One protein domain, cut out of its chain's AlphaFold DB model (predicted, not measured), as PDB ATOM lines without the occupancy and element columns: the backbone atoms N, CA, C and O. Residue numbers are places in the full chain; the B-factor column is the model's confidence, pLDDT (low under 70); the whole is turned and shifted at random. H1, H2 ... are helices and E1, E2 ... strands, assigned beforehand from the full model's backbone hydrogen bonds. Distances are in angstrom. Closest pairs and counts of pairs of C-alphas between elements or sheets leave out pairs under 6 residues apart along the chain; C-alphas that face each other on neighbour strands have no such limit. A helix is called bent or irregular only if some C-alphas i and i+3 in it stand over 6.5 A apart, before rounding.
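What this domain is: This is residues 38 to 199 of the 300 residues of an uncharacterized protein of Clostridium sp. 26_21 (UniProt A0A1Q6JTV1). Two twisted sheets lie face to face as a sandwich with crossed strands, the two drawn together where E1 comes beside E9, and one helix, H1, covers the outside of the sheet E5 E4 E8 E9. A long unnamed stretch, residues 38 to 55, lies away from the middle, its C-alphas 14 to 21 A from the mean of all C-alphas. The 162 printed residues hold nine named strands and one named helix, in the order E1 E2 E3 E4 E5 H1 E6 E7 E8 E9; both sheets, E1 E2 E3 E7 E6 and E5 E4 E8 E9, are antiparallel, and the class is mostly strand. The whole is compact, with a radius of gyration of the C-alphas of 15.3 A and spans of 42 by 37 by 25 A.

Where its parts are: E1, residues 56 to 58, begins at C-alpha 56 (-28.308, -55.604, -21.145). E2 is residues 61 to 70, 25.8 A long, and bends by 54 degrees at residue 66; E3 is residues 74 to 83, 28.4 A. E4 is residues 92 to 101, 29.4 A, and E5 residues 106 to 109. H1, residues 114 to 126, measures 20.0 A and is irregular, with C-alphas 115 and 118 8.0 A apart. E6 is residues 139 to 147, 22.9 A, and E7 residues 150 to 158, 25.6 A. E8, residues 169 to 180, measures 33.4 A; E9, residues 186 to 198, measures 35.2 A, bends by 61 degrees at residue 189 and ends at C-alpha 198 (-11.614, -47.975, -21.741).

How they stand to each other: E1 E2 E3 form a meander, each strand the antiparallel neighbour of the one before; N 56 and O 63 are 2.8 A apart, N 64 and O 80 2.8 A. E3 pairs with E7 through N 77 and O 155, 2.8 A, and E7 with E6 through N 144 and O 152, 2.9 A. In the other sheet, N 99 and O 108 of E4 and E5 are 2.8 A apart, N 94 and O 178 of E4 and E8 2.8 A, and N 174 and O 193 of E8 and E9 2.8 A. The strands of the two sheets stand at 50 degrees. The closest C-alphas of E1 and E9 are those of Asn 58 and Pro 191, 6.1 A apart. H1 is on the sheet E5 E4 E8 E9, two layers with the helix on one face, at a height over the sheet of 9.4 A; it runs along the strands, at 22 degrees to E8 on the local plane. In H1, 7 of 9 O i to N i+4 pairs are within hydrogen-bond range.

The domain as a whole: The C-alphas farthest apart, those of Ser 167 and Asp 183, are 45.0 A apart. The printed part has no cut, and the link from H1 to E6 is long. The mean pLDDT of the printed part is 74.6; 49 residues are under 70, among them residues 39 to 55 and 132 to 149.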
ATOM      1  N   ASN A  38     -17.888 -54.549 -18.675       70.50
ATOM      2  CA  ASN A  38     -16.742 -53.961 -19.380       70.50
ATOM      3  C   ASN A  38     -16.875 -54.163 -20.894       70.50
ATOM      4  O   ASN A  38     -17.015 -55.294 -21.354       70.50
ATOM      5  N   LEU A  39     -16.812 -53.072 -21.660       68.25
ATOM      6  CA  LEU A  39     -17.019 -53.095 -23.109       68.25
ATOM      7  C   LEU A  39     -15.732 -53.155 -23.933       68.25
ATOM      8  O   LEU A  39     -15.817 -53.311 -25.148       68.25
ATOM      9  N   SER A  40     -14.554 -53.053 -23.307       62.69
ATOM     10  CA  SER A  40     -13.264 -52.941 -24.007       62.69
ATOM     11  C   SER A  40     -12.992 -54.064 -25.019       62.69
ATOM     12  O   SER A  40     -12.299 -53.838 -26.002       62.69
ATOM     13  N   ASN A  41     -13.553 -55.258 -24.805       51.12
ATOM     14  CA  ASN A  41     -13.312 -56.437 -25.646       51.12
ATOM     15  C   ASN A  41     -14.257 -56.546 -26.857       51.12
ATOM     16  O   ASN A  41     -14.037 -57.394 -27.716       51.12
ATOM     17  N   ASN A  42     -15.304 -55.716 -26.929       51.03
ATOM     18  CA  ASN A  42     -16.368 -55.819 -27.939       51.03
ATOM     19  C   ASN A  42     -16.267 -54.748 -29.043       51.03
ATOM     20  O   ASN A  42     -17.172 -54.629 -29.871       51.03
ATOM     21  N   ILE A  43     -15.196 -53.950 -29.040       54.59
ATOM     22  CA  ILE A  43     -14.971 -52.832 -29.965       54.59
ATOM     23  C   ILE A  43     -13.989 -53.295 -31.038       54.59
ATOM     24  O   ILE A  43     -12.831 -53.575 -30.745       54.59
ATOM     25  N   VAL A  44     -14.479 -53.435 -32.270       46.59
ATOM     26  CA  VAL A  44     -13.776 -54.160 -33.345       46.59
ATOM     27  C   VAL A  44     -12.999 -53.225 -34.287       46.59
ATOM     28  O   VAL A  44     -12.119 -53.686 -35.010       46.59
ATOM     29  N   SER A  45     -13.254 -51.913 -34.278       43.03
ATOM     30  CA  SER A  45     -12.570 -50.970 -35.174       43.03
ATOM     31  C   SER A  45     -12.410 -49.568 -34.576       43.03
ATOM     32  O   SER A  45     -13.135 -49.160 -33.670       43.03
ATOM     33  N   THR A  46     -11.460 -48.816 -35.139       43.09
ATOM     34  CA  THR A  46     -11.222 -47.383 -34.891       43.09
ATOM     35  C   THR A  46     -12.286 -46.476 -35.517       43.09
ATOM     36  O   THR A  46     -12.301 -45.279 -35.247       43.09
ATOM     37  N   TYR A  47     -13.186 -47.038 -36.333       42.31
ATOM     38  CA  TYR A  47     -14.334 -46.352 -36.915       42.31
ATOM     39  C   TYR A  47     -15.608 -47.135 -36.590       42.31
ATOM     40  O   TYR A  47     -16.042 -47.993 -37.348       42.31
ATOM     41  N   ASN A  48     -16.146 -46.875 -35.402       52.38
ATOM     42  CA  ASN A  48     -17.566 -46.679 -35.121       52.38
ATOM     43  C   ASN A  48     -18.648 -47.529 -35.825       52.38
ATOM     44  O   ASN A  48     -19.781 -47.071 -35.956       52.38
ATOM     45  N   GLU A  49     -18.394 -48.783 -36.171       46.72
ATOM     46  CA  GLU A  49     -19.443 -49.668 -36.679       46.72
ATOM     47  C   GLU A  49     -19.665 -50.847 -35.734       46.72
ATOM     48  O   GLU A  49     -18.871 -51.775 -35.648       46.72
ATOM     49  N   ASN A  50     -20.798 -50.768 -35.026       52.16
ATOM     50  CA  ASN A  50     -21.449 -51.828 -34.261       52.16
ATOM     51  C   ASN A  50     -20.595 -52.496 -33.175       52.16
ATOM     52  O   ASN A  50     -19.902 -53.485 -33.406       52.16
ATOM     53  N   ILE A  51     -20.768 -52.036 -31.932       59.12
ATOM     54  CA  ILE A  51     -20.349 -52.821 -30.771       59.12
ATOM     55  C   ILE A  51     -21.172 -54.113 -30.784       59.12
ATOM     56  O   ILE A  51     -22.403 -54.093 -30.656       59.12
ATOM     57  N   ASN A  52     -20.493 -55.246 -30.969       55.16
ATOM     58  CA  ASN A  52     -21.138 -56.549 -30.964       55.16
ATOM     59  C   ASN A  52     -21.403 -56.972 -29.517       55.16
ATOM     60  O   ASN A  52     -20.642 -57.723 -28.915       55.16
ATOM     61  N   MET A  53     -22.460 -56.406 -28.941       65.00
ATOM     62  CA  MET A  53     -22.888 -56.673 -27.576       65.00
ATOM     63  C   MET A  53     -24.301 -57.236 -27.555       65.00
ATOM     64  O   MET A  53     -25.180 -56.812 -28.317       65.00
ATOM     65  N   GLU A  54     -24.510 -58.182 -26.647       62.88
ATOM     66  CA  GLU A  54     -25.838 -58.636 -26.268       62.88
ATOM     67  C   GLU A  54     -26.605 -57.527 -25.535       62.88
ATOM     68  O   GLU A  54     -26.026 -56.561 -25.032       62.88
ATOM     69  N   TYR A  55     -27.930 -57.650 -25.491       63.25
ATOM     70  CA  TYR A  55     -28.757 -56.710 -24.746       63.25
ATOM     71  C   TYR A  55     -28.505 -56.846 -23.243       63.25
ATOM     72  O   TYR A  55     -28.635 -57.925 -22.664       63.25
ATOM     73  N   LEU A  56     -28.250 -55.717 -22.591       72.50
ATOM     74  CA  LEU A  56     -28.308 -55.604 -21.145       72.50
ATOM     75  C   LEU A  56     -29.788 -55.611 -20.741       72.50
ATOM     76  O   LEU A  56     -30.524 -54.643 -20.949       72.50
ATOM     77  N   SER A  57     -30.246 -56.742 -20.217       65.19
ATOM     78  CA  SER A  57     -31.652 -56.949 -19.861       65.19
ATOM     79  C   SER A  57     -31.947 -56.445 -18.450       65.19
ATOM     80  O   SER A  57     -31.279 -56.837 -17.498       65.19
ATOM     81  N   ASN A  58     -32.996 -55.638 -18.297       62.12
ATOM     82  CA  ASN A  58     -33.553 -55.268 -16.999       62.12
ATOM     83  C   ASN A  58     -35.087 -55.355 -17.060       62.12
ATOM     84  O   ASN A  58     -35.741 -54.518 -17.684       62.12
ATOM     85  N   LYS A  59     -35.652 -56.389 -16.420       70.12
ATOM     86  CA  LYS A  59     -37.093 -56.708 -16.427       70.12
ATOM     87  C   LYS A  59     -37.668 -56.767 -17.855       70.12
ATOM     88  O   LYS A  59     -37.319 -57.677 -18.618       70.12
ATOM     89  N   ASP A  60     -38.489 -55.773 -18.195       73.19
ATOM     90  CA  ASP A  60     -39.286 -55.643 -19.419       73.19
ATOM     91  C   ASP A  60     -38.620 -54.720 -20.453       73.19
ATOM     92  O   ASP A  60     -39.178 -54.443 -21.508       73.19
ATOM     93  N   THR A  61     -37.412 -54.243 -20.152       76.50
ATOM     94  CA  THR A  61     -36.621 -53.333 -20.984       76.50
ATOM     95  C   THR A  61     -35.240 -53.911 -21.250       76.50
ATOM     96  O   THR A  61     -34.542 -54.372 -20.347       76.50
ATOM     97  N   GLU A  62     -34.811 -53.833 -22.496       83.94
ATOM     98  CA  GLU A  62     -33.508 -54.273 -22.965       83.94
ATOM     99  C   GLU A  62     -32.758 -53.072 -23.547       83.94
ATOM    100  O   GLU A  62     -33.302 -52.335 -24.371       83.94
ATOM    101  N   LEU A  63     -31.506 -52.877 -23.124       84.81
ATOM    102  CA  LEU A  63     -30.608 -51.857 -23.661       84.81
ATOM    103  C   LEU A  63     -29.501 -52.521 -24.478       84.81
ATOM    104  O   LEU A  63     -28.763 -53.356 -23.962       84.81
ATOM    105  N   LYS A  64     -29.320 -52.092 -25.723       85.44
ATOM    106  CA  LYS A  64     -28.144 -52.410 -26.532       85.44
ATOM    107  C   LYS A  64     -27.365 -51.148 -26.826       85.44
ATOM    108  O   LYS A  64     -27.908 -50.177 -27.341       85.44
ATOM    109  N   ILE A  65     -26.070 -51.177 -26.554       84.00
ATOM    110  CA  ILE A  65     -25.180 -50.097 -26.955       84.00
ATOM    111  C   ILE A  65     -24.676 -50.450 -28.347       84.00
ATOM    112  O   ILE A  65     -23.917 -51.399 -28.513       84.00
ATOM    113  N   LYS A  66     -25.166 -49.733 -29.358       77.88
ATOM    114  CA  LYS A  66     -24.820 -49.982 -30.762       77.88
ATOM    115  C   LYS A  66     -23.514 -49.305 -31.136       77.88
ATOM    116  O   LYS A  66     -22.724 -49.865 -31.889       77.88
ATOM    117  N   ASN A  67     -23.282 -48.116 -30.596       78.56
ATOM    118  CA  ASN A  67     -22.082 -47.353 -30.876       78.56
ATOM    119  C   ASN A  67     -21.681 -46.490 -29.679       78.56
ATOM    120  O   ASN A  67     -22.543 -45.986 -28.956       78.56
ATOM    121  N   ILE A  68     -20.376 -46.317 -29.508       80.25
ATOM    122  CA  ILE A  68     -19.781 -45.338 -28.608       80.25
ATOM    123  C   ILE A  68     -18.644 -44.687 -29.379       80.25
ATOM    124  O   ILE A  68     -17.758 -45.396 -29.841       80.25
ATOM    125  N   SER A  69     -18.628 -43.362 -29.443       76.06
ATOM    126  CA  SER A  69     -17.430 -42.596 -29.783       76.06
ATOM    127  C   SER A  69     -17.250 -41.448 -28.822       76.06
ATOM    128  O   SER A  69     -18.210 -40.941 -28.245       76.06
ATOM    129  N   PHE A  70     -16.012 -41.010 -28.649       78.12
ATOM    130  CA  PHE A  70     -15.754 -39.796 -27.903       78.12
ATOM    131  C   PHE A  70     -14.540 -39.056 -28.461       78.12
ATOM    132  O   PHE A  70     -13.685 -39.625 -29.138       78.12
ATOM    133  N   SER A  71     -14.501 -37.767 -28.168       72.88
ATOM    134  CA  SER A  71     -13.447 -36.817 -28.490       72.88
ATOM    135  C   SER A  71     -13.224 -35.939 -27.268       72.88
ATOM    136  O   SER A  71     -13.795 -36.193 -26.206       72.88
ATOM    137  N   ASP A  72     -12.417 -34.894 -27.432       74.56
ATOM    138  CA  ASP A  72     -12.050 -33.965 -26.369       74.56
ATOM    139  C   ASP A  72     -13.254 -33.522 -25.534       74.56
ATOM    140  O   ASP A  72     -13.282 -33.768 -24.336       74.56
ATOM    141  N   ASN A  73     -14.304 -32.969 -26.138       74.00
ATOM    142  CA  ASN A  73     -15.396 -32.362 -25.369       74.00
ATOM    143  C   ASN A  73     -16.765 -33.030 -25.557       74.00
ATOM    144  O   ASN A  73     -17.749 -32.575 -24.967       74.00
ATOM    145  N   ALA A  74     -16.843 -34.117 -26.331       79.00
ATOM    146  CA  ALA A  74     -18.096 -34.817 -26.580       79.00
ATOM    147  C   ALA A  74     -17.960 -36.334 -26.558       79.00
ATOM    148  O   ALA A  74     -17.022 -36.914 -27.090       79.00
ATOM    149  N   LEU A  75     -18.987 -36.970 -26.016       82.06
ATOM    150  CA  LEU A  75     -19.208 -38.399 -26.025       82.06
ATOM    151  C   LEU A  75     -20.537 -38.662 -26.734       82.06
ATOM    152  O   LEU A  75     -21.574 -38.103 -26.386       82.06
ATOM    153  N   ASN A  76     -20.493 -39.506 -27.750       80.06
ATOM    154  CA  ASN A  76     -21.620 -39.916 -28.560       80.06
ATOM    155  C   ASN A  76     -21.963 -41.376 -28.244       80.06
ATOM    156  O   ASN A  76     -21.107 -42.253 -28.333       80.06
ATOM    157  N   LEU A  77     -23.215 -41.636 -27.882       82.94
ATOM    158  CA  LEU A  77     -23.749 -42.976 -27.657       82.94
ATOM    159  C   LEU A  77     -24.877 -43.225 -28.641       82.94
ATOM    160  O   LEU A  77     -25.802 -42.425 -28.720       82.94
ATOM    161  N   ILE A  78     -24.862 -44.363 -29.325       81.69
ATOM    162  CA  ILE A  78     -26.042 -44.864 -30.026       81.69
ATOM    163  C   ILE A  78     -26.595 -46.034 -29.230       81.69
ATOM    164  O   ILE A  78     -25.934 -47.063 -29.070       81.69
ATOM    165  N   LEU A  79     -27.815 -45.870 -28.733       85.81
ATOM    166  CA  LEU A  79     -28.504 -46.824 -27.876       85.81
ATOM    167  C   LEU A  79     -29.725 -47.388 -28.598       85.81
ATOM    168  O   LEU A  79     -30.476 -46.644 -29.218       85.81
ATOM    169  N   GLY A  80     -29.928 -48.696 -28.503       83.88
ATOM    170  CA  GLY A  80     -31.151 -49.389 -28.884       83.88
ATOM    171  C   GLY A  80     -31.919 -49.800 -27.634       83.88
ATOM    172  O   GLY A  80     -31.386 -50.542 -26.813       83.88
ATOM    173  N   PHE A  81     -33.156 -49.335 -27.491       82.38
ATOM    174  CA  PHE A  81     -34.062 -49.763 -26.427       82.38
ATOM    175  C   PHE A  81     -35.130 -50.684 -27.000       82.38
ATOM    176  O   PHE A  81     -35.802 -50.328 -27.967       82.38
ATOM    177  N   LYS A  82     -35.316 -51.847 -26.384       80.69
ATOM    178  CA  LYS A  82     -36.371 -52.796 -26.732       80.69
ATOM    179  C   LYS A  82     -37.259 -53.041 -25.520       80.69
ATOM    180  O   LYS A  82     -36.760 -53.369 -24.447       80.69
ATOM    181  N   LEU A  83     -38.567 -52.855 -25.686       73.62
ATOM    182  CA  LEU A  83     -39.557 -53.254 -24.688       73.62
ATOM    183  C   LEU A  83     -40.005 -54.679 -24.985       73.62
ATOM    184  O   LEU A  83     -40.248 -55.040 -26.138       73.62
ATOM    185  N   LYS A  84     -40.106 -55.497 -23.942       67.69
ATOM    186  CA  LYS A  84     -40.759 -56.796 -24.040       67.69
ATOM    187  C   LYS A  84     -42.266 -56.561 -24.170       67.69
ATOM    188  O   LYS A  84     -42.838 -55.718 -23.483       67.69
ATOM    189  N   ASP A  85     -42.886 -57.284 -25.095       60.12
ATOM    190  CA  ASP A  85     -44.343 -57.401 -25.249       60.12
ATOM    191  C   ASP A  85     -45.127 -56.132 -25.640       60.12
ATOM    192  O   ASP A  85     -46.349 -56.092 -25.496       60.12
ATOM    193  N   THR A  86     -44.477 -55.106 -26.201       62.69
ATOM    194  CA  THR A  86     -45.169 -53.912 -26.722       62.69
ATOM    195  C   THR A  86     -44.619 -53.465 -28.072       62.69
ATOM    196  O   THR A  86     -43.427 -53.199 -28.204       62.69
ATOM    197  N   ASN A  87     -45.510 -53.315 -29.062       63.66
ATOM    198  CA  ASN A  87     -45.223 -52.462 -30.214       63.66
ATOM    199  C   ASN A  87     -45.146 -51.029 -29.694       63.66
ATOM    200  O   ASN A  87     -46.130 -50.517 -29.151       63.66
ATOM    201  N   ILE A  88     -43.984 -50.399 -29.817       60.28
ATOM    202  CA  ILE A  88     -43.780 -49.057 -29.279       60.28
ATOM    203  C   ILE A  88     -44.057 -48.058 -30.402       60.28
ATOM    204  O   ILE A  88     -43.267 -47.952 -31.336       60.28
ATOM    205  N   ASP A  89     -45.165 -47.321 -30.308       67.56
ATOM    206  CA  ASP A  89     -45.381 -46.118 -31.116       67.56
ATOM    207  C   ASP A  89     -44.927 -44.892 -30.314       67.56
ATOM    208  O   ASP A  89     -45.505 -44.579 -29.270       67.56
ATOM    209  N   TYR A  90     -43.847 -44.239 -30.743       70.81
ATOM    210  CA  TYR A  90     -43.213 -43.160 -29.986       70.81
ATOM    211  C   TYR A  90     -42.680 -42.030 -30.865       70.81
ATOM    212  O   TYR A  90     -42.079 -42.250 -31.915       70.81
ATOM    213  N   SER A  91     -42.845 -40.807 -30.364       68.88
ATOM    214  CA  SER A  91     -42.290 -39.574 -30.922       68.88
ATOM    215  C   SER A  91     -40.945 -39.210 -30.280       68.88
ATOM    216  O   SER A  91     -40.083 -38.613 -30.925       68.88
ATOM    217  N   SER A  92     -40.718 -39.588 -29.014       76.06
ATOM    218  CA  SER A  92     -39.442 -39.361 -28.323       76.06
ATOM    219  C   SER A  92     -39.185 -40.352 -27.186       76.06
ATOM    220  O   SER A  92     -40.117 -40.855 -26.556       76.06
ATOM    221  N   ILE A  93     -37.901 -40.591 -26.903       78.94
ATOM    222  CA  ILE A  93     -37.420 -41.291 -25.709       78.94
ATOM    223  C   ILE A  93     -36.548 -40.335 -24.908       78.94
ATOM    224  O   ILE A  93     -35.754 -39.591 -25.480       78.94
ATOM    225  N   LYS A  94     -36.666 -40.388 -23.581       83.44
ATOM    226  CA  LYS A  94     -35.738 -39.756 -22.645       83.44
ATOM    227  C   LYS A  94     -35.199 -40.778 -21.651       83.44
ATOM    228  O   LYS A  94     -35.890 -41.713 -21.275       83.44
ATOM    229  N   THR A  95     -33.975 -40.569 -21.197       86.50
ATOM    230  CA  THR A  95     -33.270 -41.322 -20.162       86.50
ATOM    231  C   THR A  95     -32.341 -40.391 -19.377       86.50
ATOM    232  O   THR A  95     -31.976 -39.306 -19.839       86.50
ATOM    233  N   ASN A  96     -31.957 -40.777 -18.166       87.44
ATOM    234  CA  ASN A  96     -30.929 -40.069 -17.415       87.44
ATOM    235  C   ASN A  96     -29.598 -40.821 -17.494       87.44
ATOM    236  O   ASN A  96     -29.572 -42.046 -17.541       87.44
ATOM    237  N   ILE A  97     -28.488 -40.085 -17.496       88.44
ATOM    238  CA  ILE A  97     -27.138 -40.641 -17.612       88.44
ATOM    239  C   ILE A  97     -26.215 -39.962 -16.607       88.44
ATOM    240  O   ILE A  97     -26.304 -38.750 -16.401       88.44
ATOM    241  N   ILE A  98     -25.315 -40.733 -16.002       88.38
ATOM    242  CA  ILE A  98     -24.179 -40.254 -15.211       88.38
ATOM    243  C   ILE A  98     -22.904 -40.869 -15.794       88.38
ATOM    244  O   ILE A  98     -22.851 -42.073 -16.026       88.38
ATOM    245  N   ILE A  99     -21.887 -40.036 -16.027       87.44
ATOM    246  CA  ILE A  99     -20.568 -40.446 -16.524       87.44
ATOM    247  C   ILE A  99     -19.499 -39.954 -15.563       87.44
ATOM    248  O   ILE A  99     -19.461 -38.762 -15.247       87.44
ATOM    249  N   PHE A 100     -18.619 -40.849 -15.128       87.88
ATOM    250  CA  PHE A 100     -17.525 -40.545 -14.210       87.88
ATOM    251  C   PHE A 100     -16.307 -41.449 -14.459       87.88
ATOM    252  O   PHE A 100     -16.401 -42.402 -15.227       87.88
ATOM    253  N   ASN A 101     -15.157 -41.147 -13.856       87.75
ATOM    254  CA  ASN A 101     -13.941 -41.971 -13.955       87.75
ATOM    255  C   ASN A 101     -13.630 -42.739 -12.657       87.75
ATOM    256  O   ASN A 101     -14.313 -42.587 -11.648       87.75
ATOM    257  N   GLU A 102     -12.551 -43.527 -12.655       86.81
ATOM    258  CA  GLU A 102     -12.076 -44.284 -11.476       86.81
ATOM    259  C   GLU A 102     -11.779 -43.415 -10.249       86.81
ATOM    260  O   GLU A 102     -11.874 -43.877  -9.115       86.81
ATOM    261  N   SER A 103     -11.442 -42.141 -10.467       87.44
ATOM    262  CA  SER A 103     -11.218 -41.169  -9.393       87.44
ATOM    263  C   SER A 103     -12.518 -40.544  -8.872       87.44
ATOM    264  O   SER A 103     -12.467 -39.598  -8.090       87.44
ATOM    265  N   HIS A 104     -13.683 -41.048  -9.298       86.56
ATOM    266  CA  HIS A 104     -15.014 -40.529  -8.974       86.56
ATOM    267  C   HIS A 104     -15.267 -39.089  -9.453       86.56
ATOM    268  O   HIS A 104     -16.197 -38.421  -8.989       86.56
ATOM    269  N   GLN A 105     -14.476 -38.595 -10.410       85.38
ATOM    270  CA  GLN A 105     -14.745 -37.321 -11.064       85.38
ATOM    271  C   GLN A 105     -15.892 -37.502 -12.056       85.38
ATOM    272  O   GLN A 105     -15.791 -38.291 -12.994       85.38
ATOM    273  N   ILE A 106     -16.972 -36.745 -11.871       84.62
ATOM    274  CA  ILE A 106     -18.129 -36.770 -12.769       84.62
ATOM    275  C   ILE A 106     -17.872 -35.839 -13.951       84.62
ATOM    276  O   ILE A 106     -17.653 -34.639 -13.778       84.62
ATOM    277  N   TYR A 107     -17.972 -36.396 -15.151       80.38
ATOM    278  CA  TYR A 107     -17.871 -35.673 -16.413       80.38
ATOM    279  C   TYR A 107     -19.216 -35.123 -16.868       80.38
ATOM    280  O   TYR A 107     -19.273 -34.027 -17.420       80.38
ATOM    281  N   CYS A 108     -20.293 -35.880 -16.658       81.38
ATOM    282  CA  CYS A 108     -21.608 -35.574 -17.206       81.38
ATOM    283  C   CYS A 108     -22.707 -36.162 -16.310       81.38
ATOM    284  O   CYS A 108     -22.602 -37.300 -15.857       81.38
ATOM    285  N   SER A 109     -23.775 -35.398 -16.066       83.56
ATOM    286  CA  SER A 109     -25.003 -35.911 -15.453       83.56
ATOM    287  C   SER A 109     -26.218 -35.230 -16.065       83.56
ATOM    288  O   SER A 109     -26.309 -34.003 -16.059       83.56
ATOM    289  N   THR A 110     -27.178 -36.014 -16.543       80.94
ATOM    290  CA  THR A 110     -28.416 -35.495 -17.131       80.94
ATOM    291  C   THR A 110     -29.581 -35.600 -16.143       80.94
ATOM    292  O   THR A 110     -29.512 -36.252 -15.098       80.94
ATOM    293  N   SER A 111     -30.654 -34.857 -16.403       76.88
ATOM    294  CA  SER A 111     -31.883 -34.871 -15.592       76.88
ATOM    295  C   SER A 111     -33.106 -34.703 -16.494       76.88
ATOM    296  O   SER A 111     -33.984 -33.885 -16.231       76.88
ATOM    297  N   ALA A 112     -33.118 -35.455 -17.597       77.75
ATOM    298  CA  ALA A 112     -34.186 -35.442 -18.587       77.75
ATOM    299  C   ALA A 112     -35.520 -35.948 -18.005       77.75
ATOM    300  O   ALA A 112     -36.570 -35.428 -18.366       77.75
ATOM    301  N   ILE A 113     -35.469 -36.896 -17.060       80.62
ATOM    302  CA  ILE A 113     -36.632 -37.418 -16.327       80.62
ATOM    303  C   ILE A 113     -36.569 -36.927 -14.876       80.62
ATOM    304  O   ILE A 113     -35.837 -37.482 -14.047       80.62
ATOM    305  N   LYS A 114     -37.337 -35.875 -14.561       74.38
ATOM    306  CA  LYS A 114     -37.315 -35.196 -13.248       74.38
ATOM    307  C   LYS A 114     -37.800 -36.076 -12.090       74.38
ATOM    308  O   LYS A 114     -37.331 -35.914 -10.965       74.38
ATOM    309  N   SER A 115     -38.705 -37.022 -12.344       72.69
ATOM    310  CA  SER A 115     -39.253 -37.910 -11.308       72.69
ATOM    311  C   SER A 115     -38.204 -38.838 -10.678       72.69
ATOM    312  O   SER A 115     -38.409 -39.318  -9.570       72.69
ATOM    313  N   ASN A 116     -37.042 -39.032 -11.312       75.88
ATOM    314  CA  ASN A 116     -36.018 -39.983 -10.859       75.88
ATOM    315  C   ASN A 116     -34.945 -39.351  -9.953       75.88
ATOM    316  O   ASN A 116     -33.806 -39.821  -9.890       75.88
ATOM    317  N   THR A 117     -35.288 -38.269  -9.250       75.25
ATOM    318  CA  THR A 117     -34.332 -37.517  -8.420       75.25
ATOM    319  C   THR A 117     -33.810 -38.346  -7.238       75.25
ATOM    320  O   THR A 117     -32.623 -38.286  -6.921       75.25
ATOM    321  N   ASP A 118     -34.656 -39.158  -6.601       80.38
ATOM    322  CA  ASP A 118     -34.239 -39.981  -5.457       80.38
ATOM    323  C   ASP A 118     -33.359 -41.161  -5.875       80.38
ATOM    324  O   ASP A 118     -32.411 -41.505  -5.172       80.38
ATOM    325  N   HIS A 119     -33.603 -41.720  -7.062       81.00
ATOM    326  CA  HIS A 119     -32.738 -42.744  -7.640       81.00
ATOM    327  C   HIS A 119     -31.325 -42.199  -7.885       81.00
ATOM    328  O   HIS A 119     -30.346 -42.799  -7.445       81.00
ATOM    329  N   LYS A 120     -31.220 -40.993  -8.467       84.56
ATOM    330  CA  LYS A 120     -29.941 -40.289  -8.630       84.56
ATOM    331  C   LYS A 120     -29.208 -40.141  -7.293       84.56
ATOM    332  O   LYS A 120     -28.048 -40.519  -7.190       84.56
ATOM    333  N   LYS A 121     -29.870 -39.633  -6.249       83.69
ATOM    334  CA  LYS A 121     -29.239 -39.461  -4.926       83.69
ATOM    335  C   LYS A 121     -28.739 -40.785  -4.342       83.69
ATOM    336  O   LYS A 121     -27.641 -40.827  -3.790       83.69
ATOM    337  N   SER A 122     -29.529 -41.851  -4.470       84.00
ATOM    338  CA  SER A 122     -29.148 -43.189  -4.009       84.00
ATOM    339  C   SER A 122     -27.915 -43.713  -4.742       84.00
ATOM    340  O   SER A 122     -26.987 -44.177  -4.084       84.00
ATOM    341  N   PHE A 123     -27.850 -43.548  -6.068       87.38
ATOM    342  CA  PHE A 123     -26.677 -43.907  -6.869       87.38
ATOM    343  C   PHE A 123     -25.421 -43.148  -6.415       87.38
ATOM    344  O   PHE A 123     -24.396 -43.758  -6.123       87.38
ATOM    345  N   TYR A 124     -25.512 -41.821  -6.260       87.12
ATOM    346  CA  TYR A 124     -24.387 -41.003  -5.791       87.12
ATOM    347  C   TYR A 124     -23.889 -41.451  -4.415       87.12
ATOM    348  O   TYR A 124     -22.687 -41.485  -4.170       87.12
ATOM    349  N   LYS A 125     -24.803 -41.820  -3.516       85.50
ATOM    350  CA  LYS A 125     -24.447 -42.332  -2.194       85.50
ATOM    351  C   LYS A 125     -23.762 -43.700  -2.268       85.50
ATOM    352  O   LYS A 125     -22.764 -43.892  -1.577       85.50
ATOM    353  N   ALA A 126     -24.286 -44.625  -3.074       84.50
ATOM    354  CA  ALA A 126     -23.745 -45.977  -3.227       84.50
ATOM    355  C   ALA A 126     -22.323 -45.957  -3.813       84.50
ATOM    356  O   ALA A 126     -21.408 -46.555  -3.249       84.50
ATOM    357  N   GLU A 127     -22.119 -45.165  -4.866       85.06
ATOM    358  CA  GLU A 127     -20.832 -45.003  -5.555       85.06
ATOM    359  C   GLU A 127     -19.927 -43.941  -4.898       85.06
ATOM    360  O   GLU A 127     -18.847 -43.635  -5.398       85.06
ATOM    361  N   LYS A 128     -20.351 -43.360  -3.765       86.25
ATOM    362  CA  LYS A 128     -19.627 -42.314  -3.012       86.25
ATOM    363  C   LYS A 128     -19.209 -41.113  -3.875       86.25
ATOM    364  O   LYS A 128     -18.164 -40.501  -3.653       86.25
ATOM    365  N   LEU A 129     -20.048 -40.753  -4.839       85.88
ATOM    366  CA  LEU A 129     -19.844 -39.624  -5.735       85.88
ATOM    367  C   LEU A 129     -20.276 -38.312  -5.075       85.88
ATOM    368  O   LEU A 129     -21.287 -38.240  -4.376       85.88
ATOM    369  N   SER A 130     -19.547 -37.233  -5.361       81.75
ATOM    370  CA  SER A 130     -19.930 -35.888  -4.918       81.75
ATOM    371  C   SER A 130     -20.926 -35.262  -5.892       81.75
ATOM    372  O   SER A 130     -20.618 -35.069  -7.067       81.75
ATOM    373  N   GLU A 131     -22.124 -34.909  -5.421       71.50
ATOM    374  CA  GLU A 131     -23.120 -34.254  -6.271       71.50
ATOM    375  C   GLU A 131     -22.723 -32.814  -6.602       71.50
ATOM    376  O   GLU A 131     -22.768 -31.922  -5.759       71.50
ATOM    377  N   ASN A 132     -22.383 -32.573  -7.868       67.88
ATOM    378  CA  ASN A 132     -22.197 -31.229  -8.394       67.88
ATOM    379  C   ASN A 132     -23.439 -30.820  -9.199       67.88
ATOM    380  O   ASN A 132     -23.663 -31.269 -10.325       67.88
ATOM    381  N   LYS A 133     -24.256 -29.936  -8.615       59.97
ATOM    382  CA  LYS A 133     -25.484 -29.409  -9.237       59.97
ATOM    383  C   LYS A 133     -25.209 -28.625 -10.527       59.97
ATOM    384  O   LYS A 133     -26.088 -28.514 -11.378       59.97
ATOM    385  N   ASN A 134     -23.967 -28.181 -10.722       55.19
ATOM    386  CA  ASN A 134     -23.508 -27.462 -11.900       55.19
ATOM    387  C   ASN A 134     -22.936 -28.405 -12.977       55.19
ATOM    388  O   ASN A 134     -22.174 -27.956 -13.827       55.19
ATOM    389  N   LEU A 135     -23.318 -29.690 -13.019       56.84
ATOM    390  CA  LEU A 135     -22.860 -30.671 -14.027       56.84
ATOM    391  C   LEU A 135     -23.906 -31.102 -15.065       56.84
ATOM    392  O   LEU A 135     -23.629 -32.008 -15.841       56.84
ATOM    393  N   GLN A 136     -25.059 -30.423 -15.143       55.81
ATOM    394  CA  GLN A 136     -26.009 -30.664 -16.235       55.81
ATOM    395  C   GLN A 136     -25.339 -30.538 -17.607       55.81
ATOM    396  O   GLN A 136     -24.884 -29.452 -17.984       55.81
ATOM    397  N   SER A 137     -25.260 -31.667 -18.293       58.84
ATOM    398  CA  SER A 137     -24.888 -31.820 -19.688       58.84
ATOM    399  C   SER A 137     -26.164 -31.777 -20.521       58.84
ATOM    400  O   SER A 137     -27.182 -32.385 -20.186       58.84
ATOM    401  N   GLY A 138     -26.131 -30.997 -21.588       54.28
ATOM    402  CA  GLY A 138     -27.139 -31.020 -22.626       54.28
ATOM    403  C   GLY A 138     -27.057 -32.346 -23.362       54.28
ATOM    404  O   GLY A 138     -25.996 -32.948 -23.522       54.28
ATOM    405  N   LEU A 139     -28.237 -32.813 -23.722       61.72
ATOM    406  CA  LEU A 139     -28.480 -34.139 -24.235       61.72
ATOM    407  C   LEU A 139     -29.434 -33.968 -25.403       61.72
ATOM    408  O   LEU A 139     -30.545 -33.463 -25.224       61.72
ATOM    409  N   LYS A 140     -28.993 -34.364 -26.593       61.34
ATOM    410  CA  LYS A 140     -29.870 -34.446 -27.757       61.34
ATOM    411  C   LYS A 140     -30.273 -35.896 -27.966       61.34
ATOM    412  O   LYS A 140     -29.407 -36.759 -27.952       61.34
ATOM    413  N   TYR A 141     -31.561 -36.124 -28.198       62.16
ATOM    414  CA  TYR A 141     -32.105 -37.397 -28.655       62.16
ATOM    415  C   TYR A 141     -32.421 -37.271 -30.137       62.16
ATOM    416  O   TYR A 141     -33.312 -36.509 -30.514       62.16
ATOM    417  N   LEU A 142     -31.687 -37.988 -30.978       60.44
ATOM    418  CA  LEU A 142     -32.033 -38.131 -32.389       60.44
ATOM    419  C   LEU A 142     -32.563 -39.547 -32.614       60.44
ATOM    420  O   LEU A 142     -31.791 -40.490 -32.420       60.44
ATOM    421  N   PRO A 143     -33.844 -39.729 -32.982       63.41
ATOM    422  CA  PRO A 143     -34.306 -41.029 -33.443       63.41
ATOM    423  C   PRO A 143     -33.577 -41.354 -34.753       63.41
ATOM    424  O   PRO A 143     -33.662 -40.589 -35.712       63.41
ATOM    425  N   LEU A 144     -32.825 -42.456 -34.782       62.47
ATOM    426  CA  LEU A 144     -32.081 -42.884 -35.976       62.47
ATOM    427  C   LEU A 144     -32.889 -43.857 -36.834       62.47
ATOM    428  O   LEU A 144     -32.879 -43.774 -38.057       62.47
ATOM    429  N   SER A 145     -33.603 -44.779 -36.195       64.44
ATOM    430  CA  SER A 145     -34.550 -45.665 -36.862       64.44
ATOM    431  C   SER A 145     -35.487 -46.286 -35.842       64.44
ATOM    432  O   SER A 145     -35.104 -46.510 -34.686       64.44
ATOM    433  N   THR A 146     -36.681 -46.638 -36.293       57.16
ATOM    434  CA  THR A 146     -37.677 -47.340 -35.494       57.16
ATOM    435  C   THR A 146     -38.025 -48.649 -36.198       57.16
ATOM    436  O   THR A 146     -38.255 -48.693 -37.406       57.16
ATOM    437  N   SER A 147     -37.995 -49.751 -35.457       61.56
ATOM    438  CA  SER A 147     -38.674 -50.987 -35.848       61.56
ATOM    439  C   SER A 147     -39.729 -51.281 -34.789       61.56
ATOM    440  O   SER A 147     -39.625 -50.757 -33.682       61.56
ATOM    441  N   ASN A 148     -40.709 -52.135 -35.094       59.31
ATOM    442  CA  ASN A 148     -41.847 -52.391 -34.199       59.31
ATOM    443  C   ASN A 148     -41.447 -52.718 -32.743       59.31
ATOM    444  O   ASN A 148     -42.215 -52.420 -31.835       59.31
ATOM    445  N   ASN A 149     -40.234 -53.247 -32.516       68.44
ATOM    446  CA  ASN A 149     -39.753 -53.658 -31.196       68.44
ATOM    447  C   ASN A 149     -38.425 -53.008 -30.765       68.44
ATOM    448  O   ASN A 149     -37.897 -53.376 -29.720       68.44
ATOM    449  N   GLU A 150     -37.832 -52.100 -31.544       77.31
ATOM    450  CA  GLU A 150     -36.559 -51.475 -31.160       77.31
ATOM    451  C   GLU A 150     -36.502 -50.004 -31.544       77.31
ATOM    452  O   GLU A 150     -36.741 -49.623 -32.695       77.31
ATOM    453  N   ALA A 151     -36.072 -49.217 -30.566       76.81
ATOM    454  CA  ALA A 151     -35.924 -47.791 -30.653       76.81
ATOM    455  C   ALA A 151     -34.461 -47.366 -30.599       76.81
ATOM    456  O   ALA A 151     -33.823 -47.480 -29.552       76.81
ATOM    457  N   ILE A 152     -33.924 -46.878 -31.725       78.62
ATOM    458  CA  ILE A 152     -32.528 -46.439 -31.809       78.62
ATOM    459  C   ILE A 152     -32.429 -44.928 -31.631       78.62
ATOM    460  O   ILE A 152     -33.005 -44.164 -32.406       78.62
ATOM    461  N   TYR A 153     -31.626 -44.516 -30.655       79.44
ATOM    462  CA  TYR A 153     -31.375 -43.125 -30.326       79.44
ATOM    463  C   TYR A 153     -29.892 -42.816 -30.270       79.44
ATOM    464  O   TYR A 153     -29.124 -43.524 -29.622       79.44
ATOM    465  N   GLN A 154     -29.515 -41.707 -30.893       77.88
ATOM    466  CA  GLN A 154     -28.217 -41.088 -30.680       77.88
ATOM    467  C   GLN A 154     -28.312 -40.081 -29.537       77.88
ATOM    468  O   GLN A 154     -29.196 -39.222 -29.536       77.88
ATOM    469  N   LEU A 155     -27.375 -40.188 -28.601       79.94
ATOM    470  CA  LEU A 155     -27.163 -39.292 -27.480       79.94
ATOM    471  C   LEU A 155     -25.802 -38.636 -27.623       79.94
ATOM    472  O   LEU A 155     -24.773 -39.304 -27.570       79.94
ATOM    473  N   VAL A 156     -25.806 -37.318 -27.750       77.56
ATOM    474  CA  VAL A 156     -24.587 -36.513 -27.690       77.56
ATOM    475  C   VAL A 156     -24.512 -35.873 -26.315       77.56
ATOM    476  O   VAL A 156     -25.410 -35.126 -25.922       77.56
ATOM    477  N   LEU A 157     -23.448 -36.193 -25.591       79.12
ATOM    478  CA  LEU A 157     -23.137 -35.734 -24.247       79.12
ATOM    479  C   LEU A 157     -21.861 -34.910 -24.291       79.12
ATOM    480  O   LEU A 157     -20.910 -35.286 -24.964       79.12
ATOM    481  N   TYR A 158     -21.801 -33.827 -23.533       74.94
ATOM    482  CA  TYR A 158     -20.579 -33.039 -23.381       74.94
ATOM    483  C   TYR A 158     -20.195 -32.912 -21.916       74.94
ATOM    484  O   TYR A 158     -21.061 -32.936 -21.034       74.94
ATOM    485  N   SER A 159     -18.897 -32.758 -21.649       71.81
ATOM    486  CA  SER A 159     -18.433 -32.441 -20.303       71.81
ATOM    487  C   SER A 159     -18.268 -30.930 -20.135       71.81
ATOM    488  O   SER A 159     -17.460 -30.317 -20.826       71.81
ATOM    489  N   PRO A 160     -18.994 -30.291 -19.202       63.25
ATOM    490  CA  PRO A 160     -18.822 -28.867 -18.938       63.25
ATOM    491  C   PRO A 160     -17.596 -28.549 -18.065       63.25
ATOM    492  O   PRO A 160     -17.330 -27.366 -17.844       63.25
ATOM    493  N   VAL A 161     -16.902 -29.569 -17.536       65.06
ATOM    494  CA  VAL A 161     -15.823 -29.423 -16.540       65.06
ATOM    495  C   VAL A 161     -14.446 -29.716 -17.112       65.06
ATOM    496  O   VAL A 161     -13.524 -28.952 -16.844       65.06
ATOM    497  N   LYS A 162     -14.287 -30.814 -17.851       70.44
ATOM    498  CA  LYS A 162     -12.986 -31.245 -18.361       70.44
ATOM    499  C   LYS A 162     -13.180 -32.103 -19.601       70.44
ATOM    500  O   LYS A 162     -14.101 -32.914 -19.629       70.44
ATOM    501  N   ASP A 163     -12.273 -31.966 -20.555       72.88
ATOM    502  CA  ASP A 163     -12.194 -32.853 -21.709       72.88
ATOM    503  C   ASP A 163     -12.129 -34.328 -21.271       72.88
ATOM    504  O   ASP A 163     -11.475 -34.672 -20.277       72.88
ATOM    505  N   PHE A 164     -12.806 -35.205 -22.010       73.50
ATOM    506  CA  PHE A 164     -12.708 -36.646 -21.820       73.50
ATOM    507  C   PHE A 164     -11.276 -37.086 -22.137       73.50
ATOM    508  O   PHE A 164     -10.816 -37.016 -23.274       73.50
ATOM    509  N   SER A 165     -10.543 -37.532 -21.118       68.50
ATOM    510  CA  SER A 165      -9.148 -37.941 -21.284       68.50
ATOM    511  C   SER A 165      -9.022 -39.210 -22.134       68.50
ATOM    512  O   SER A 165      -9.767 -40.178 -21.952       68.50
ATOM    513  N   LYS A 166      -8.012 -39.232 -23.013       69.38
ATOM    514  CA  LYS A 166      -7.649 -40.358 -23.895       69.38
ATOM    515  C   LYS A 166      -7.250 -41.637 -23.141       69.38
ATOM    516  O   LYS A 166      -7.193 -42.698 -23.741       69.38
ATOM    517  N   SER A 167      -6.940 -41.559 -21.852       66.94
ATOM    518  CA  SER A 167      -6.435 -42.695 -21.069       66.94
ATOM    519  C   SER A 167      -7.130 -42.792 -19.715       66.94
ATOM    520  O   SER A 167      -6.480 -42.840 -18.672       66.94
ATOM    521  N   GLU A 168      -8.457 -42.745 -19.722       78.75
ATOM    522  CA  GLU A 168      -9.267 -42.887 -18.520       78.75
ATOM    523  C   GLU A 168     -10.356 -43.931 -18.745       78.75
ATOM    524  O   GLU A 168     -11.091 -43.899 -19.727       78.75
ATOM    525  N   LYS A 169     -10.505 -44.855 -17.799       86.38
ATOM    526  CA  LYS A 169     -11.671 -45.725 -17.788       86.38
ATOM    527  C   LYS A 169     -12.887 -44.916 -17.344       86.38
ATOM    528  O   LYS A 169     -12.897 -44.356 -16.243       86.38
ATOM    529  N   LEU A 170     -13.902 -44.859 -18.200       86.62
ATOM    530  CA  LEU A 170     -15.157 -44.172 -17.922       86.62
ATOM    531  C   LEU A 170     -16.217 -45.184 -17.493       86.62
ATOM    532  O   LEU A 170     -16.374 -46.243 -18.101       86.62
ATOM    533  N   TYR A 171     -16.962 -44.828 -16.459       88.56
ATOM    534  CA  TYR A 171     -18.116 -45.547 -15.943       88.56
ATOM    535  C   TYR A 171     -19.358 -44.775 -16.350       88.56
ATOM    536  O   TYR A 171     -19.471 -43.574 -16.092       88.56
ATOM    537  N   ILE A 172     -20.273 -45.466 -17.018       89.19
ATOM    538  CA  ILE A 172     -21.502 -44.900 -17.549       89.19
ATOM    539  C   ILE A 172     -22.660 -45.641 -16.902       89.19
ATOM    540  O   ILE A 172     -22.771 -46.863 -16.991       89.19
ATOM    541  N   HIS A 173     -23.522 -44.873 -16.250       89.88
ATOM    542  CA  HIS A 173     -24.750 -45.356 -15.651       89.88
ATOM    543  C   HIS A 173     -25.937 -44.686 -16.334       89.88
ATOM    544  O   HIS A 173     -26.045 -43.459 -16.337       89.88
ATOM    545  N   ILE A 174     -26.811 -45.494 -16.925       89.62
ATOM    546  CA  ILE A 174     -28.035 -45.075 -17.608       89.62
ATOM    547  C   ILE A 174     -29.213 -45.535 -16.764       89.62
ATOM    548  O   ILE A 174     -29.285 -46.706 -16.403       89.62
ATOM    549  N   TYR A 175     -30.140 -44.632 -16.460       87.75
ATOM    550  CA  TYR A 175     -31.283 -44.944 -15.615       87.75
ATOM    551  C   TYR A 175     -32.527 -44.158 -15.997       87.75
ATOM    552  O   TYR A 175     -32.482 -42.993 -16.399       87.75
ATOM    553  N   GLY A 176     -33.680 -44.783 -15.789       87.12
ATOM    554  CA  GLY A 176     -34.955 -44.211 -16.176       87.12
ATOM    555  C   GLY A 176     -35.176 -44.233 -17.679       87.12
ATOM    556  O   GLY A 176     -34.257 -44.046 -18.473       87.12
ATOM    557  N   LEU A 177     -36.427 -44.419 -18.063       86.38
ATOM    558  CA  LEU A 177     -36.833 -44.385 -19.454       86.38
ATOM    559  C   LEU A 177     -38.228 -43.779 -19.535       86.38
ATOM    560  O   LEU A 177     -39.157 -44.265 -18.896       86.38
ATOM    561  N   GLU A 178     -38.353 -42.680 -20.265       86.06
ATOM    562  CA  GLU A 178     -39.608 -41.982 -20.517       86.06
ATOM    563  C   GLU A 178     -39.881 -42.033 -22.016       86.06
ATOM    564  O   GLU A 178     -39.090 -41.524 -22.809       86.06
ATOM    565  N   TYR A 179     -40.993 -42.647 -22.394       81.56
ATOM    566  CA  TYR A 179     -41.485 -42.709 -23.761       81.56
ATOM    567  C   TYR A 179     -42.619 -41.713 -23.916       81.56
ATOM    568  O   TYR A 179     -43.519 -41.691 -23.078       81.56
ATOM    569  N   VAL A 180     -42.604 -40.932 -24.990       79.31
ATOM    570  CA  VAL A 180     -43.743 -40.103 -25.388       79.31
ATOM    571  C   VAL A 180     -44.291 -40.668 -26.689       79.31
ATOM    572  O   VAL A 180     -43.543 -40.771 -27.663       79.31
ATOM    573  N   ASN A 181     -45.566 -41.054 -26.711       77.56
ATOM    574  CA  ASN A 181     -46.217 -41.533 -27.930       77.56
ATOM    575  C   ASN A 181     -46.535 -40.374 -28.901       77.56
ATOM    576  O   ASN A 181     -46.291 -39.203 -28.592       77.56
ATOM    577  N   ASN A 182     -47.045 -40.678 -30.096       77.06
ATOM    578  CA  ASN A 182     -47.420 -39.643 -31.070       77.06
ATOM    579  C   ASN A 182     -48.605 -38.773 -30.610       77.06
ATOM    580  O   ASN A 182     -48.698 -37.615 -31.010       77.06
ATOM    581  N   ASP A 183     -49.446 -39.289 -29.710       81.38
ATOM    582  CA  ASP A 183     -50.556 -38.556 -29.085       81.38
ATOM    583  C   ASP A 183     -50.118 -37.707 -27.872       81.38
ATOM    584  O   ASP A 183     -50.945 -37.077 -27.211       81.38
ATOM    585  N   GLY A 184     -48.822 -37.701 -27.540       77.88
ATOM    586  CA  GLY A 184     -48.261 -36.963 -26.407       77.88
ATOM    587  C   GLY A 184     -48.440 -37.625 -25.034       77.88
ATOM    588  O   GLY A 184     -48.115 -37.007 -24.021       77.88
ATOM    589  N   GLN A 185     -48.935 -38.864 -24.967       81.19
ATOM    590  CA  GLN A 185     -48.993 -39.645 -23.729       81.19
ATOM    591  C   GLN A 185     -47.600 -40.117 -23.321       81.19
ATOM    592  O   GLN A 185     -46.811 -40.564 -24.155       81.19
ATOM    593  N   THR A 186     -47.334 -40.074 -22.018       81.56
ATOM    594  CA  THR A 186     -46.024 -40.397 -21.456       81.56
ATOM    595  C   THR A 186     -46.066 -41.689 -20.648       81.56
ATOM    596  O   THR A 186     -46.841 -41.801 -19.698       81.56
ATOM    597  N   LEU A 187     -45.185 -42.636 -20.971       78.38
ATOM    598  CA  LEU A 187     -44.923 -43.833 -20.174       78.38
ATOM    599  C   LEU A 187     -43.537 -43.724 -19.535       78.38
ATOM    600  O   LEU A 187     -42.537 -43.598 -20.239       78.38
ATOM    601  N   THR A 188     -43.460 -43.810 -18.208       80.00
ATOM    602  CA  THR A 188     -42.189 -43.745 -17.476       80.00
ATOM    603  C   THR A 188     -41.901 -45.068 -16.781       80.00
ATOM    604  O   THR A 188     -42.750 -45.626 -16.092       80.00
ATOM    605  N   SER A 189     -40.669 -45.544 -16.913       78.94
ATOM    606  CA  SER A 189     -40.121 -46.680 -16.180       78.94
ATOM    607  C   SER A 189     -38.769 -46.303 -15.566       78.94
ATOM    608  O   SER A 189     -38.148 -45.306 -15.944       78.94
ATOM    609  N   THR A 190     -38.311 -47.081 -14.584       81.06
ATOM    610  CA  THR A 190     -37.025 -46.859 -13.899       81.06
ATOM    611  C   THR A 190     -36.052 -48.029 -14.079       81.06
ATOM    612  O   THR A 190     -35.596 -48.581 -13.074       81.06
ATOM    613  N   PRO A 191     -35.758 -48.469 -15.316       84.75
ATOM    614  CA  PRO A 191     -34.687 -49.426 -15.539       84.75
ATOM    615  C   PRO A 191     -33.334 -48.764 -15.292       84.75
ATOM    616  O   PRO A 191     -33.216 -47.540 -15.362       84.75
ATOM    617  N   GLU A 192     -32.326 -49.580 -15.014       86.06
ATOM    618  CA  GLU A 192     -30.955 -49.133 -14.795       86.06
ATOM    619  C   GLU A 192     -29.960 -50.065 -15.488       86.06
ATOM    620  O   GLU A 192     -30.157 -51.285 -15.528       86.06
ATOM    621  N   TRP A 193     -28.896 -49.475 -16.026       87.38
ATOM    622  CA  TRP A 193     -27.808 -50.167 -16.699       87.38
ATOM    623  C   TRP A 193     -26.485 -49.477 -16.404       87.38
ATOM    624  O   TRP A 193     -26.378 -48.254 -16.479       87.38
ATOM    625  N   SER A 194     -25.461 -50.277 -16.130       87.56
ATOM    626  CA  SER A 194     -24.130 -49.793 -15.783       87.56
ATOM    627  C   SER A 194     -23.077 -50.515 -16.611       87.56
ATOM    628  O   SER A 194     -23.019 -51.747 -16.651       87.56
ATOM    629  N   PHE A 195     -22.224 -49.749 -17.278       86.06
ATOM    630  CA  PHE A 195     -21.126 -50.281 -18.072       86.06
ATOM    631  C   PHE A 195     -19.890 -49.398 -17.960       86.06
ATOM    632  O   PHE A 195     -19.957 -48.246 -17.534       86.06
ATOM    633  N   SER A 196     -18.742 -49.961 -18.317       86.38
ATOM    634  CA  SER A 196     -17.477 -49.236 -18.346       86.38
ATOM    635  C   SER A 196     -16.810 -49.356 -19.706       86.38
ATOM    636  O   SER A 196     -16.903 -50.394 -20.367       86.38
ATOM    637  N   ILE A 197     -16.142 -48.282 -20.110       83.31
ATOM    638  CA  ILE A 197     -15.371 -48.197 -21.346       83.31
ATOM    639  C   ILE A 197     -13.938 -47.800 -21.027       83.31
ATOM    640  O   ILE A 197     -13.699 -46.909 -20.210       83.31
ATOM    641  N   ASP A 198     -12.989 -48.455 -21.683       79.75
ATOM    642  CA  ASP A 198     -11.614 -47.975 -21.741       79.75
ATOM    643  C   ASP A 198     -11.509 -46.983 -22.899       79.75
ATOM    644  O   ASP A 198     -11.755 -47.331 -24.057       79.75
ATOM    645  N   SER A 199     -11.207 -45.730 -22.572       72.31
ATOM    646  CA  SER A 199     -11.229 -44.635 -23.530       72.31
ATOM    647  C   SER A 199     -10.081 -44.743 -24.558       72.31
ATOM    648  O   SER A 199     -10.215 -44.308 -25.703       72.31
TER     649      SER A 199